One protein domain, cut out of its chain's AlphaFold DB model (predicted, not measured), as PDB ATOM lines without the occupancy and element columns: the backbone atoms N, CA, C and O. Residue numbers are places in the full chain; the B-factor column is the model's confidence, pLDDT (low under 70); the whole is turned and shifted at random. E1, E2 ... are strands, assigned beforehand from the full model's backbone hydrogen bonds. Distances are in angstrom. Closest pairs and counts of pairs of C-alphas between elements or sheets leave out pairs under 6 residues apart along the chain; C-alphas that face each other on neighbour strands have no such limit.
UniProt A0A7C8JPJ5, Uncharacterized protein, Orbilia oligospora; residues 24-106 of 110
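AT A GLANCE: This is residues 24 to 106 of the 110 residues of an uncharacterized protein of Orbilia oligospora (UniProt A0A7C8JPJ5). Little regular structure: a small three-strand sheet, E2, E1, E3, lies near the middle, a two-strand hairpin, E4 and E5, lies off to one side, and long stretches with no named element, residues 52 to 66 and 95 to 106, make up much of the rest. Residues 105 to 106 come back to pair with E3. The 83 printed residues hold five named strands, E1 to E5 in chain order, and no named helix; both sheets are antiparallel and the class is all strand, with 21 residues in named elements. The whole is compact, radius of gyration of the C-alphas 12.1 A, spanning 32 by 29 by 19 A.

IN THESE COORDINATES: E1, residues 34 to 38, begins at C-alpha (39.765, -38.637, 50.593) and spans 13.3 A. E2 is residues 48 to 51, E3 67 to 71, 13.7 A, and E4 81 to 83. E5, 91 to 94, ends at C-alpha (48.074, -26.358, 50.282).

HOW THE PARTS SIT: E1 is antiparallel to E3, with N 36 and O 69 2.8 A apart. The hairpin E1 and E2 has N 37 and O 49 at 2.9 A. In the hairpin E4 and E5, N 82 and O 93 are at 2.9 A. E4 and E5 are apart from E1, E2 and E3.

THE WHOLE: The C-alphas of Leu 29 and Asp 85, the two farthest apart, are 32.1 A apart. The printed part has no cut. The link E2 to E3 is long, 15 residues. No printed residue is under 70 in pLDDT.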
ATOM      1  N   LEU A  24      34.955 -43.783  49.226       79.38
ATOM      2  CA  LEU A  24      34.125 -44.863  49.776       79.38
ATOM      3  C   LEU A  24      34.454 -45.197  51.242       79.38
ATOM      4  O   LEU A  24      33.645 -45.823  51.917       79.38
ATOM      5  N   GLY A  25      35.629 -44.789  51.735       80.19
ATOM      6  CA  GLY A  25      36.106 -45.093  53.087       80.19
ATOM      7  C   GLY A  25      35.926 -43.952  54.093       80.19
ATOM      8  O   GLY A  25      35.709 -42.791  53.732       80.19
ATOM      9  N   THR A  26      36.045 -44.289  55.376       84.62
ATOM     10  CA  THR A  26      35.984 -43.326  56.484       84.62
ATOM     11  C   THR A  26      37.314 -42.578  56.621       84.62
ATOM     12  O   THR A  26      38.337 -43.229  56.824       84.62
ATOM     13  N   PRO A  27      37.331 -41.233  56.566       83.50
ATOM     14  CA  PRO A  27      38.552 -40.444  56.735       83.50
ATOM     15  C   PRO A  27      39.350 -40.814  57.989       83.50
ATOM     16  O   PRO A  27      38.772 -40.910  59.070       83.50
ATOM     17  N   GLY A  28      40.667 -40.982  57.846       84.00
ATOM     18  CA  GLY A  28      41.550 -41.347  58.957       84.00
ATOM     19  C   GLY A  28      41.562 -42.835  59.318       84.00
ATOM     20  O   GLY A  28      42.189 -43.191  60.312       84.00
ATOM     21  N   LEU A  29      40.901 -43.695  58.533       87.38
ATOM     22  CA  LEU A  29      41.000 -45.157  58.614       87.38
ATOM     23  C   LEU A  29      41.593 -45.743  57.322       87.38
ATOM     24  O   LEU A  29      41.488 -45.096  56.275       87.38
ATOM     25  N   PRO A  30      42.172 -46.963  57.358       85.62
ATOM     26  CA  PRO A  30      42.751 -47.595  56.175       85.62
ATOM     27  C   PRO A  30      41.775 -47.628  54.994       85.62
ATOM     28  O   PRO A  30      40.630 -48.059  55.128       85.62
ATOM     29  N   GLY A  31      42.219 -47.146  53.830       82.50
ATOM     30  CA  GLY A  31      41.377 -47.004  52.633       82.50
ATOM     31  C   GLY A  31      40.431 -45.790  52.632       82.50
ATOM     32  O   GLY A  31      39.638 -45.633  51.701       82.50
ATOM     33  N   GLY A  32      40.511 -44.940  53.658       85.44
ATOM     34  CA  GLY A  32      39.704 -43.740  53.871       85.44
ATOM     35  C   GLY A  32      40.291 -42.436  53.338       85.44
ATOM     36  O   GLY A  32      39.710 -41.374  53.577       85.44
ATOM     37  N   GLN A  33      41.416 -42.491  52.621       88.50
ATOM     38  CA  GLN A  33      42.012 -41.314  52.006       88.50
ATOM     39  C   GLN A  33      41.018 -40.644  51.061       88.50
ATOM     40  O   GLN A  33      40.385 -41.280  50.214       88.50
ATOM     41  N   CYS A  34      40.845 -39.343  51.242       89.25
ATOM     42  CA  CYS A  34      39.765 -38.637  50.593       89.25
ATOM     43  C   CYS A  34      40.032 -37.150  50.536       89.25
ATOM     44  O   CYS A  34      40.431 -36.541  51.527       89.25
ATOM     45  N   VAL A  35      39.703 -36.547  49.405       89.50
ATOM     46  CA  VAL A  35      39.662 -35.106  49.267       89.50
ATOM     47  C   VAL A  35      38.233 -34.695  48.991       89.50
ATOM     48  O   VAL A  35      37.582 -35.207  48.087       89.50
ATOM     49  N   LYS A  36      37.726 -33.781  49.808       89.94
ATOM     50  CA  LYS A  36      36.383 -33.222  49.683       89.94
ATOM     51  C   LYS A  36      36.506 -31.752  49.348       89.94
ATOM     52  O   LYS A  36      37.313 -31.055  49.961       89.94
ATOM     53  N   PHE A  37      35.707 -31.287  48.406       89.25
ATOM     54  CA  PHE A  37      35.657 -29.890  48.007       89.25
ATOM     55  C   PHE A  37      34.205 -29.444  47.885       89.25
ATOM     56  O   PHE A  37      33.330 -30.204  47.474       89.25
ATOM     57  N   TRP A  38      33.948 -28.215  48.311       89.88
ATOM     58  CA  TRP A  38      32.609 -27.655  48.429       89.88
ATOM     59  C   TRP A  38      32.377 -26.604  47.357       89.88
ATOM     60  O   TRP A  38      33.275 -25.828  47.020       89.88
ATOM     61  N   THR A  39      31.148 -26.575  46.856       85.19
ATOM     62  CA  THR A  39      30.650 -25.572  45.917       85.19
ATOM     63  C   THR A  39      29.468 -24.861  46.562       85.19
ATOM     64  O   THR A  39      28.534 -25.525  47.011       85.19
ATOM     65  N   GLY A  40      29.484 -23.529  46.610       75.88
ATOM     66  CA  GLY A  40      28.388 -22.737  47.177       75.88
ATOM     67  C   GLY A  40      28.826 -21.878  48.360       75.88
ATOM     68  O   GLY A  40      29.606 -20.951  48.176       75.88
ATOM     69  N   ALA A  41      28.294 -22.136  49.558       70.56
ATOM     70  CA  ALA A  41      28.584 -21.333  50.750       70.56
ATOM     71  C   ALA A  41      30.090 -21.294  51.083       70.56
ATOM     72  O   ALA A  41      30.854 -22.194  50.728       70.56
ATOM     73  N   THR A  42      30.532 -20.241  51.777       78.75
ATOM     74  CA  THR A  42      31.950 -20.035  52.102       78.75
ATOM     75  C   THR A  42      32.491 -21.129  53.024       78.75
ATOM     76  O   THR A  42      32.049 -21.283  54.165       78.75
ATOM     77  N   GLY A  43      33.535 -21.824  52.568       82.12
ATOM     78  CA  GLY A  43      34.233 -22.855  53.330       82.12
ATOM     79  C   GLY A  43      33.685 -24.263  53.106       82.12
ATOM     80  O   GLY A  43      33.228 -24.598  52.023       82.12
ATOM     81  N   CYS A  44      33.819 -25.123  54.118       89.12
ATOM     82  CA  CYS A  44      33.562 -26.560  54.002       89.12
ATOM     83  C   CYS A  44      32.206 -26.950  54.596       89.12
ATOM     84  O   CYS A  44      32.140 -27.773  55.516       89.12
ATOM     85  N   THR A  45      31.144 -26.297  54.128       87.56
ATOM     86  CA  THR A  45      29.766 -26.489  54.594       87.56
ATOM     87  C   THR A  45      28.824 -26.714  53.413       87.56
ATOM     88  O   THR A  45      29.049 -26.214  52.315       87.56
ATOM     89  N   GLY A  46      27.758 -27.488  53.635       84.25
ATOM     90  CA  GLY A  46      26.792 -27.838  52.592       84.25
ATOM     91  C   GLY A  46      27.263 -28.972  51.678       84.25
ATOM     92  O   GLY A  46      28.035 -29.844  52.093       84.25
ATOM     93  N   THR A  47      26.757 -28.968  50.443       86.88
ATOM     94  CA  THR A  47      27.027 -30.001  49.438       86.88
ATOM     95  C   THR A  47      28.496 -30.002  49.035       86.88
ATOM     96  O   THR A  47      29.086 -28.957  48.755       86.88
ATOM     97  N   PHE A  48      29.078 -31.195  48.988       87.12
ATOM     98  CA  PHE A  48      30.446 -31.404  48.546       87.12
ATOM     99  C   PHE A  48      30.499 -32.422  47.423       87.12
ATOM    100  O   PHE A  48      29.651 -33.305  47.306       87.12
ATOM    101  N   LEU A  49      31.572 -32.318  46.658       87.69
ATOM    102  CA  LEU A  49      32.071 -33.377  45.808       87.69
ATOM    103  C   LEU A  49      33.327 -33.961  46.442       87.69
ATOM    104  O   LEU A  49      33.942 -33.369  47.338       87.69
ATOM    105  N   SER A  50      33.680 -35.162  46.009       87.00
ATOM    106  CA  SER A  50      34.808 -35.879  46.575       87.00
ATOM    107  C   SER A  50      35.637 -36.543  45.496       87.00
ATOM    108  O   SER A  50      35.101 -36.976  44.478       87.00
ATOM    109  N   TYR A  51      36.937 -36.630  45.740       85.06
ATOM    110  CA  TYR A  51      37.845 -37.420  44.936       85.06
ATOM    111  C   TYR A  51      38.757 -38.241  45.846       85.06
ATOM    112  O   TYR A  51      39.257 -37.755  46.865       85.06
ATOM    113  N   LYS A  52      38.977 -39.500  45.481       85.62
ATOM    114  CA  LYS A  52      39.986 -40.349  46.101       85.62
ATOM    115  C   LYS A  52      41.343 -40.022  45.470       85.62
ATOM    116  O   LYS A  52      41.499 -40.248  44.272       85.62
ATOM    117  N   PRO A  53      42.306 -39.483  46.234       77.56
ATOM    118  CA  PRO A  53      43.644 -39.243  45.720       77.56
ATOM    119  C   PRO A  53      44.330 -40.576  45.417       77.56
ATOM    120  O   PRO A  53      44.177 -41.551  46.157       77.56
ATOM    121  N   ASP A  54      45.099 -40.596  44.336       74.50
ATOM    122  CA  ASP A  54      46.055 -41.653  44.042       74.50
ATOM    123  C   ASP A  54      47.490 -41.129  44.216       74.50
ATOM    124  O   ASP A  54      47.728 -39.934  44.410       74.50
ATOM    125  N   CYS A  55      48.464 -42.036  44.171       72.31
ATOM    126  CA  CYS A  55      49.878 -41.678  44.268       72.31
ATOM    127  C   CYS A  55      50.485 -41.285  42.909       72.31
ATOM    128  O   CYS A  55      51.705 -41.210  42.799       72.31
ATOM    129  N   SER A  56      49.670 -41.071  41.866       76.25
ATOM    130  CA  SER A  56      50.171 -40.760  40.519       76.25
ATOM    131  C   SER A  56      50.672 -39.320  40.389       76.25
ATOM    132  O   SER A  56      51.449 -39.019  39.488       76.25
ATOM    133  N   GLY A  57      50.228 -38.426  41.282       70.62
ATOM    134  CA  GLY A  57      50.548 -37.000  41.213       70.62
ATOM    135  C   GLY A  57      49.843 -36.268  40.066       70.62
ATOM    136  O   GLY A  57      50.300 -35.203  39.654       70.62
ATOM    137  N   ALA A  58      48.752 -36.822  39.528       74.50
ATOM    138  CA  ALA A  58      47.998 -36.192  38.451       74.50
ATOM    139  C   ALA A  58      47.388 -34.837  38.866       74.50
ATOM    140  O   ALA A  58      46.858 -34.668  39.966       74.50
ATOM    141  N   CYS A  59      47.421 -33.876  37.938       79.12
ATOM    142  CA  CYS A  59      46.784 -32.570  38.096       79.12
ATOM    143  C   CYS A  59      45.270 -32.702  37.866       79.12
ATOM    144  O   CYS A  59      44.817 -32.942  36.746       79.12
ATOM    145  N   PHE A  60      44.480 -32.559  38.930       80.25
ATOM    146  CA  PHE A  60      43.020 -32.567  38.855       80.25
ATOM    147  C   PHE A  60      42.485 -31.150  38.626       80.25
ATOM    148  O   PHE A  60      42.821 -30.227  39.369       80.25
ATOM    149  N   ARG A  61      41.618 -30.977  37.619       81.19
ATOM    150  CA  ARG A  61      40.999 -29.686  37.297       81.19
ATOM    151  C   ARG A  61      39.537 -29.658  37.723       81.19
ATOM    152  O   ARG A  61      38.767 -30.546  37.365       81.19
ATOM    153  N   TYR A  62      39.156 -28.590  38.413       79.12
ATOM    154  CA  TYR A  62      37.778 -28.326  38.808       79.12
ATOM    155  C   TYR A  62      37.466 -26.834  38.678       79.12
ATOM    156  O   TYR A  62      38.324 -26.014  39.002       79.12
ATOM    157  N   ASP A  63      36.268 -26.488  38.197       78.56
ATOM    158  CA  ASP A  63      35.932 -25.113  37.795       78.56
ATOM    159  C   ASP A  63      36.085 -24.108  38.942       78.56
ATOM    160  O   ASP A  63      36.724 -23.065  38.799       78.56
ATOM    161  N   SER A  64      35.519 -24.413  40.112       81.00
ATOM    162  CA  SER A  64      35.702 -23.592  41.308       81.00
ATOM    163  C   SER A  64      35.305 -24.339  42.577       81.00
ATOM    164  O   SER A  64      34.456 -25.220  42.554       81.00
ATOM    165  N   PHE A  65      35.894 -23.962  43.706       87.12
ATOM    166  CA  PHE A  65      35.513 -24.451  45.028       87.12
ATOM    167  C   PHE A  65      35.559 -23.297  46.032       87.12
ATOM    168  O   PHE A  65      36.309 -22.332  45.848       87.12
ATOM    169  N   THR A  66      34.786 -23.399  47.108       90.38
ATOM    170  CA  THR A  66      34.783 -22.439  48.227       90.38
ATOM    171  C   THR A  66      35.506 -22.969  49.461       90.38
ATOM    172  O   THR A  66      36.008 -22.192  50.280       90.38
ATOM    173  N   GLY A  67      35.638 -24.289  49.569       90.56
ATOM    174  CA  GLY A  67      36.463 -24.949  50.567       90.56
ATOM    175  C   GLY A  67      36.976 -26.302  50.092       90.56
ATOM    176  O   GLY A  67      36.396 -26.910  49.193       90.56
ATOM    177  N   ILE A  68      38.059 -26.772  50.703       91.00
ATOM    178  CA  ILE A  68      38.654 -28.088  50.448       91.00
ATOM    179  C   ILE A  68      39.229 -28.682  51.740       91.00
ATOM    180  O   ILE A  68      39.725 -27.966  52.612       91.00
ATOM    181  N   LYS A  69      39.131 -30.006  51.873       91.81
ATOM    182  CA  LYS A  69      39.696 -30.824  52.955       91.81
ATOM    183  C   LYS A  69      40.350 -32.049  52.342       91.81
ATOM    184  O   LYS A  69      39.722 -32.705  51.517       91.81
ATOM    185  N   ALA A  70      41.549 -32.388  52.794       91.56
ATOM    186  CA  ALA A  70      42.264 -33.584  52.368       91.56
ATOM    187  C   ALA A  70      42.553 -34.461  53.583       91.56
ATOM    188  O   ALA A  70      43.201 -33.995  54.510       91.56
ATOM    189  N   SER A  71      42.068 -35.698  53.588       91.56
ATOM    190  CA  SER A  71      42.248 -36.674  54.662       91.56
ATOM    191  C   SER A  71      43.089 -37.850  54.201       91.56
ATOM    192  O   SER A  71      42.909 -38.345  53.085       91.56
ATOM    193  N   GLY A  72      43.965 -38.311  55.083       89.81
ATOM    194  CA  GLY A  72      44.707 -39.558  54.965       89.81
ATOM    195  C   GLY A  72      43.886 -40.794  55.325       89.81
ATOM    196  O   GLY A  72      42.681 -40.721  55.591       89.81
ATOM    197  N   ASP A  73      44.568 -41.931  55.342       89.38
ATOM    198  CA  ASP A  73      44.013 -43.254  55.643       89.38
ATOM    199  C   ASP A  73      44.355 -43.741  57.068       89.38
ATOM    200  O   ASP A  73      44.325 -44.934  57.366       89.38
ATOM    201  N   GLY A  74      44.745 -42.830  57.960       87.94
ATOM    202  CA  GLY A  74      45.160 -43.167  59.322       87.94
ATOM    203  C   GLY A  74      46.598 -43.677  59.458       87.94
ATOM    204  O   GLY A  74      47.135 -43.604  60.560       87.94
ATOM    205  N   HIS A  75      47.244 -44.118  58.374       89.38
ATOM    206  CA  HIS A  75      48.666 -44.492  58.361       89.38
ATOM    207  C   HIS A  75      49.502 -43.460  57.606       89.38
ATOM    208  O   HIS A  75      50.540 -43.008  58.087       89.38
ATOM    209  N   PHE A  76      49.016 -43.049  56.439       87.62
ATOM    210  CA  PHE A  76      49.624 -42.059  55.570       87.62
ATOM    211  C   PHE A  76      48.742 -40.820  55.489       87.62
ATOM    212  O   PHE A  76      47.510 -40.883  55.497       87.62
ATOM    213  N   GLY A  77      49.395 -39.664  55.429       87.69
ATOM    214  CA  GLY A  77      48.712 -38.394  55.255       87.69
ATOM    215  C   GLY A  77      48.408 -38.097  53.794       87.69
ATOM    216  O   GLY A  77      49.100 -38.560  52.890       87.69
ATOM    217  N   THR A  78      47.371 -37.292  53.581       88.75
ATOM    218  CA  THR A  78      47.054 -36.722  52.271       88.75
ATOM    219  C   THR A  78      47.319 -35.224  52.303       88.75
ATOM    220  O   THR A  78      46.901 -34.533  53.236       88.75
ATOM    221  N   ASN A  79      47.961 -34.719  51.250       88.31
ATOM    222  CA  ASN A  79      48.137 -33.296  50.994       88.31
ATOM    223  C   ASN A  79      47.654 -32.947  49.581       88.31
ATOM    224  O   ASN A  79      48.037 -33.605  48.619       88.31
ATOM    225  N   CYS A  80      46.876 -31.875  49.456       87.56
ATOM    226  CA  CYS A  80      46.540 -31.269  48.175       87.56
ATOM    227  C   CYS A  80      47.317 -29.972  48.001       87.56
ATOM    228  O   CYS A  80      47.159 -29.045  48.799       87.56
ATOM    229  N   ALA A  81      48.104 -29.886  46.931       88.94
ATOM    230  CA  ALA A  81      48.589 -28.617  46.413       88.94
ATOM    231  C   ALA A  81      47.507 -27.992  45.520       88.94
ATOM    232  O   ALA A  81      46.882 -28.676  44.710       88.94
ATOM    233  N   ILE A  82      47.256 -26.700  45.706       88.12
ATOM    234  CA  ILE A  82      46.205 -25.953  45.014       88.12
ATOM    235  C   ILE A  82      46.890 -24.947  44.104       88.12
ATOM    236  O   ILE A  82      47.711 -24.156  44.572       88.12
ATOM    237  N   PHE A  83      46.521 -24.955  42.830       88.00
ATOM    238  CA  PHE A  83      47.128 -24.133  41.790       88.00
ATOM    239  C   PHE A  83      46.099 -23.176  41.190       88.00
ATOM    240  O   PHE A  83      44.900 -23.461  41.199       88.00
ATOM    241  N   SER A  84      46.556 -22.026  40.696       86.56
ATOM    242  CA  SER A  84      45.685 -21.076  39.987       86.56
ATOM    243  C   SER A  84      45.596 -21.335  38.484       86.56
ATOM    244  O   SER A  84      44.781 -20.712  37.810       86.56
ATOM    245  N   ASP A  85      46.472 -22.182  37.946       84.81
ATOM    246  CA  ASP A  85      46.558 -22.516  36.528       84.81
ATOM    247  C   ASP A  85      46.204 -23.985  36.267       84.81
ATOM    248  O   ASP A  85      46.199 -24.833  37.159       84.81
ATOM    249  N   VAL A  86      45.921 -24.283  35.002       82.44
ATOM    250  CA  VAL A  86      45.482 -25.612  34.555       82.44
ATOM    251  C   VAL A  86      46.618 -26.628  34.420       82.44
ATOM    252  O   VAL A  86      46.339 -27.809  34.236       82.44
ATOM    253  N   ASN A  87      47.875 -26.184  34.490       85.25
ATOM    254  CA  ASN A  87      49.061 -27.018  34.303       85.25
ATOM    255  C   ASN A  87      49.763 -27.335  35.634       85.25
ATOM    256  O   ASN A  87      50.866 -27.879  35.620       85.25
ATOM    257  N   CYS A  88      49.141 -27.004  36.773       86.75
ATOM    258  CA  CYS A  88      49.699 -27.190  38.109       86.75
ATOM    259  C   CYS A  88      51.104 -26.564  38.290       86.75
ATOM    260  O   CYS A  88      51.992 -27.187  38.870       86.75
ATOM    261  N   GLN A  89      51.324 -25.335  37.801       88.94
ATOM    262  CA  GLN A  89      52.631 -24.657  37.890       88.94
ATOM    263  C   GLN A  89      52.694 -23.532  38.929       88.94
ATOM    264  O   GLN A  89      53.732 -23.315  39.549       88.94
ATOM    265  N   ASN A  90      51.594 -22.820  39.152       88.62
ATOM    266  CA  ASN A  90      51.497 -21.682  40.054       88.62
ATOM    267  C   ASN A  90      50.715 -22.065  41.312       88.62
ATOM    268  O   ASN A  90      49.497 -21.868  41.406       88.62
ATOM    269  N   GLN A  91      51.419 -22.666  42.272       89.88
ATOM    270  CA  GLN A  91      50.824 -23.077  43.537       89.88
ATOM    271  C   GLN A  91      50.437 -21.844  44.359       89.88
ATOM    272  O   GLN A  91      51.262 -20.979  44.639       89.88
ATOM    273  N   ILE A  92      49.182 -21.791  44.788       89.31
ATOM    274  CA  ILE A  92      48.629 -20.695  45.593       89.31
ATOM    275  C   ILE A  92      48.316 -21.115  47.026       89.31
ATOM    276  O   ILE A  92      48.172 -20.260  47.896       89.31
ATOM    277  N   ALA A  93      48.178 -22.417  47.282       88.94
ATOM    278  CA  ALA A  93      47.879 -22.934  48.609       88.94
ATOM    279  C   ALA A  93      48.179 -24.431  48.741       88.94
ATOM    280  O   ALA A  93      48.520 -25.123  47.778       88.94
ATOM    281  N   SER A  94      48.042 -24.936  49.965       89.62
ATOM    282  CA  SER A  94      48.074 -26.358  50.282       89.62
ATOM    283  C   SER A  94      47.178 -26.641  51.488       89.62
ATOM    284  O   SER A  94      47.024 -25.795  52.368       89.62
ATOM    285  N   THR A  95      46.584 -27.833  51.536       88.88
ATOM    286  CA  THR A  95      45.801 -28.295  52.696       88.88
ATOM    287  C   THR A  95      46.666 -28.740  53.877       88.88
ATOM    288  O   THR A  95      46.129 -29.023  54.948       88.88
ATOM    289  N   GLY A  96      47.982 -28.866  53.680       86.56
ATOM    290  CA  GLY A  96      48.878 -29.568  54.592       86.56
ATOM    291  C   GLY A  96      48.717 -31.091  54.518       86.56
ATOM    292  O   GLY A  96      47.747 -31.606  53.954       86.56
ATOM    293  N   ASN A  97      49.690 -31.808  55.085       88.69
ATOM    294  CA  ASN A  97      49.678 -33.267  55.170       88.69
ATOM    295  C   ASN A  97      48.831 -33.728  56.365       88.69
ATOM    296  O   ASN A  97      49.265 -33.618  57.509       88.69
ATOM    297  N   ASN A  98      47.628 -34.240  56.105       88.62
ATOM    298  CA  ASN A  98      46.684 -34.624  57.155       88.62
ATOM    299  C   ASN A  98      46.491 -36.144  57.173       88.62
ATOM    300  O   ASN A  98      46.018 -36.713  56.192       88.62
ATOM    301  N   VAL A  99      46.801 -36.794  58.298       87.75
ATOM    302  CA  VAL A  99      46.656 -38.257  58.463       87.75
ATOM    303  C   VAL A  99      45.241 -38.653  58.886       87.75
ATOM    304  O   VAL A  99      44.672 -39.585  58.326       87.75
ATOM    305  N   VAL A 100      44.654 -37.922  59.841       81.75
ATOM    306  CA  VAL A 100      43.372 -38.292  60.468       81.75
ATOM    307  C   VAL A 100      42.326 -37.190  60.325       81.75
ATOM    308  O   VAL A 100      41.259 -37.418  59.758       81.75
ATOM    309  N   GLN A 101      42.624 -35.977  60.805       79.81
ATOM    310  CA  GLN A 101      41.633 -34.905  60.889       79.81
ATOM    311  C   GLN A 101      42.012 -33.707  60.003       79.81
ATOM    312  O   GLN A 101      42.920 -32.954  60.352       79.81
ATOM    313  N   PRO A 102      41.327 -33.503  58.864       84.62
ATOM    314  CA  PRO A 102      41.651 -32.425  57.940       84.62
ATOM    315  C   PRO A 102      41.132 -31.069  58.423       84.62
ATOM    316  O   PRO A 102      39.987 -30.941  58.873       84.62
ATOM    317  N   GLN A 103      41.927 -30.024  58.212       86.12
ATOM    318  CA  GLN A 103      41.458 -28.647  58.346       86.12
ATOM    319  C   GLN A 103      40.757 -28.177  57.070       86.12
ATOM    320  O   GLN A 103      41.106 -28.577  55.960       86.12
ATOM    321  N   CYS A 104      39.737 -27.330  57.231       88.81
ATOM    322  CA  CYS A 104      39.091 -26.695  56.089       88.81
ATOM    323  C   CYS A 104      39.996 -25.599  55.531       88.81
ATOM    324  O   CYS A 104      40.120 -24.538  56.145       88.81
ATOM    325  N   PHE A 105      40.560 -25.818  54.347       89.50
ATOM    326  CA  PHE A 105      41.118 -24.722  53.576       89.50
ATOM    327  C   PHE A 105      39.965 -23.970  52.915       89.50
ATOM    328  O   PHE A 105      39.226 -24.531  52.106       89.50
ATOM    329  N   LYS A 106      39.791 -22.701  53.280       85.62
ATOM    330  CA  LYS A 106      38.804 -21.812  52.664       85.62
ATOM    331  C   LYS A 106      39.496 -21.073  51.532       85.62
ATOM    332  O   LYS A 106      40.546 -20.476  51.757       85.62
TER     333      LYS A 106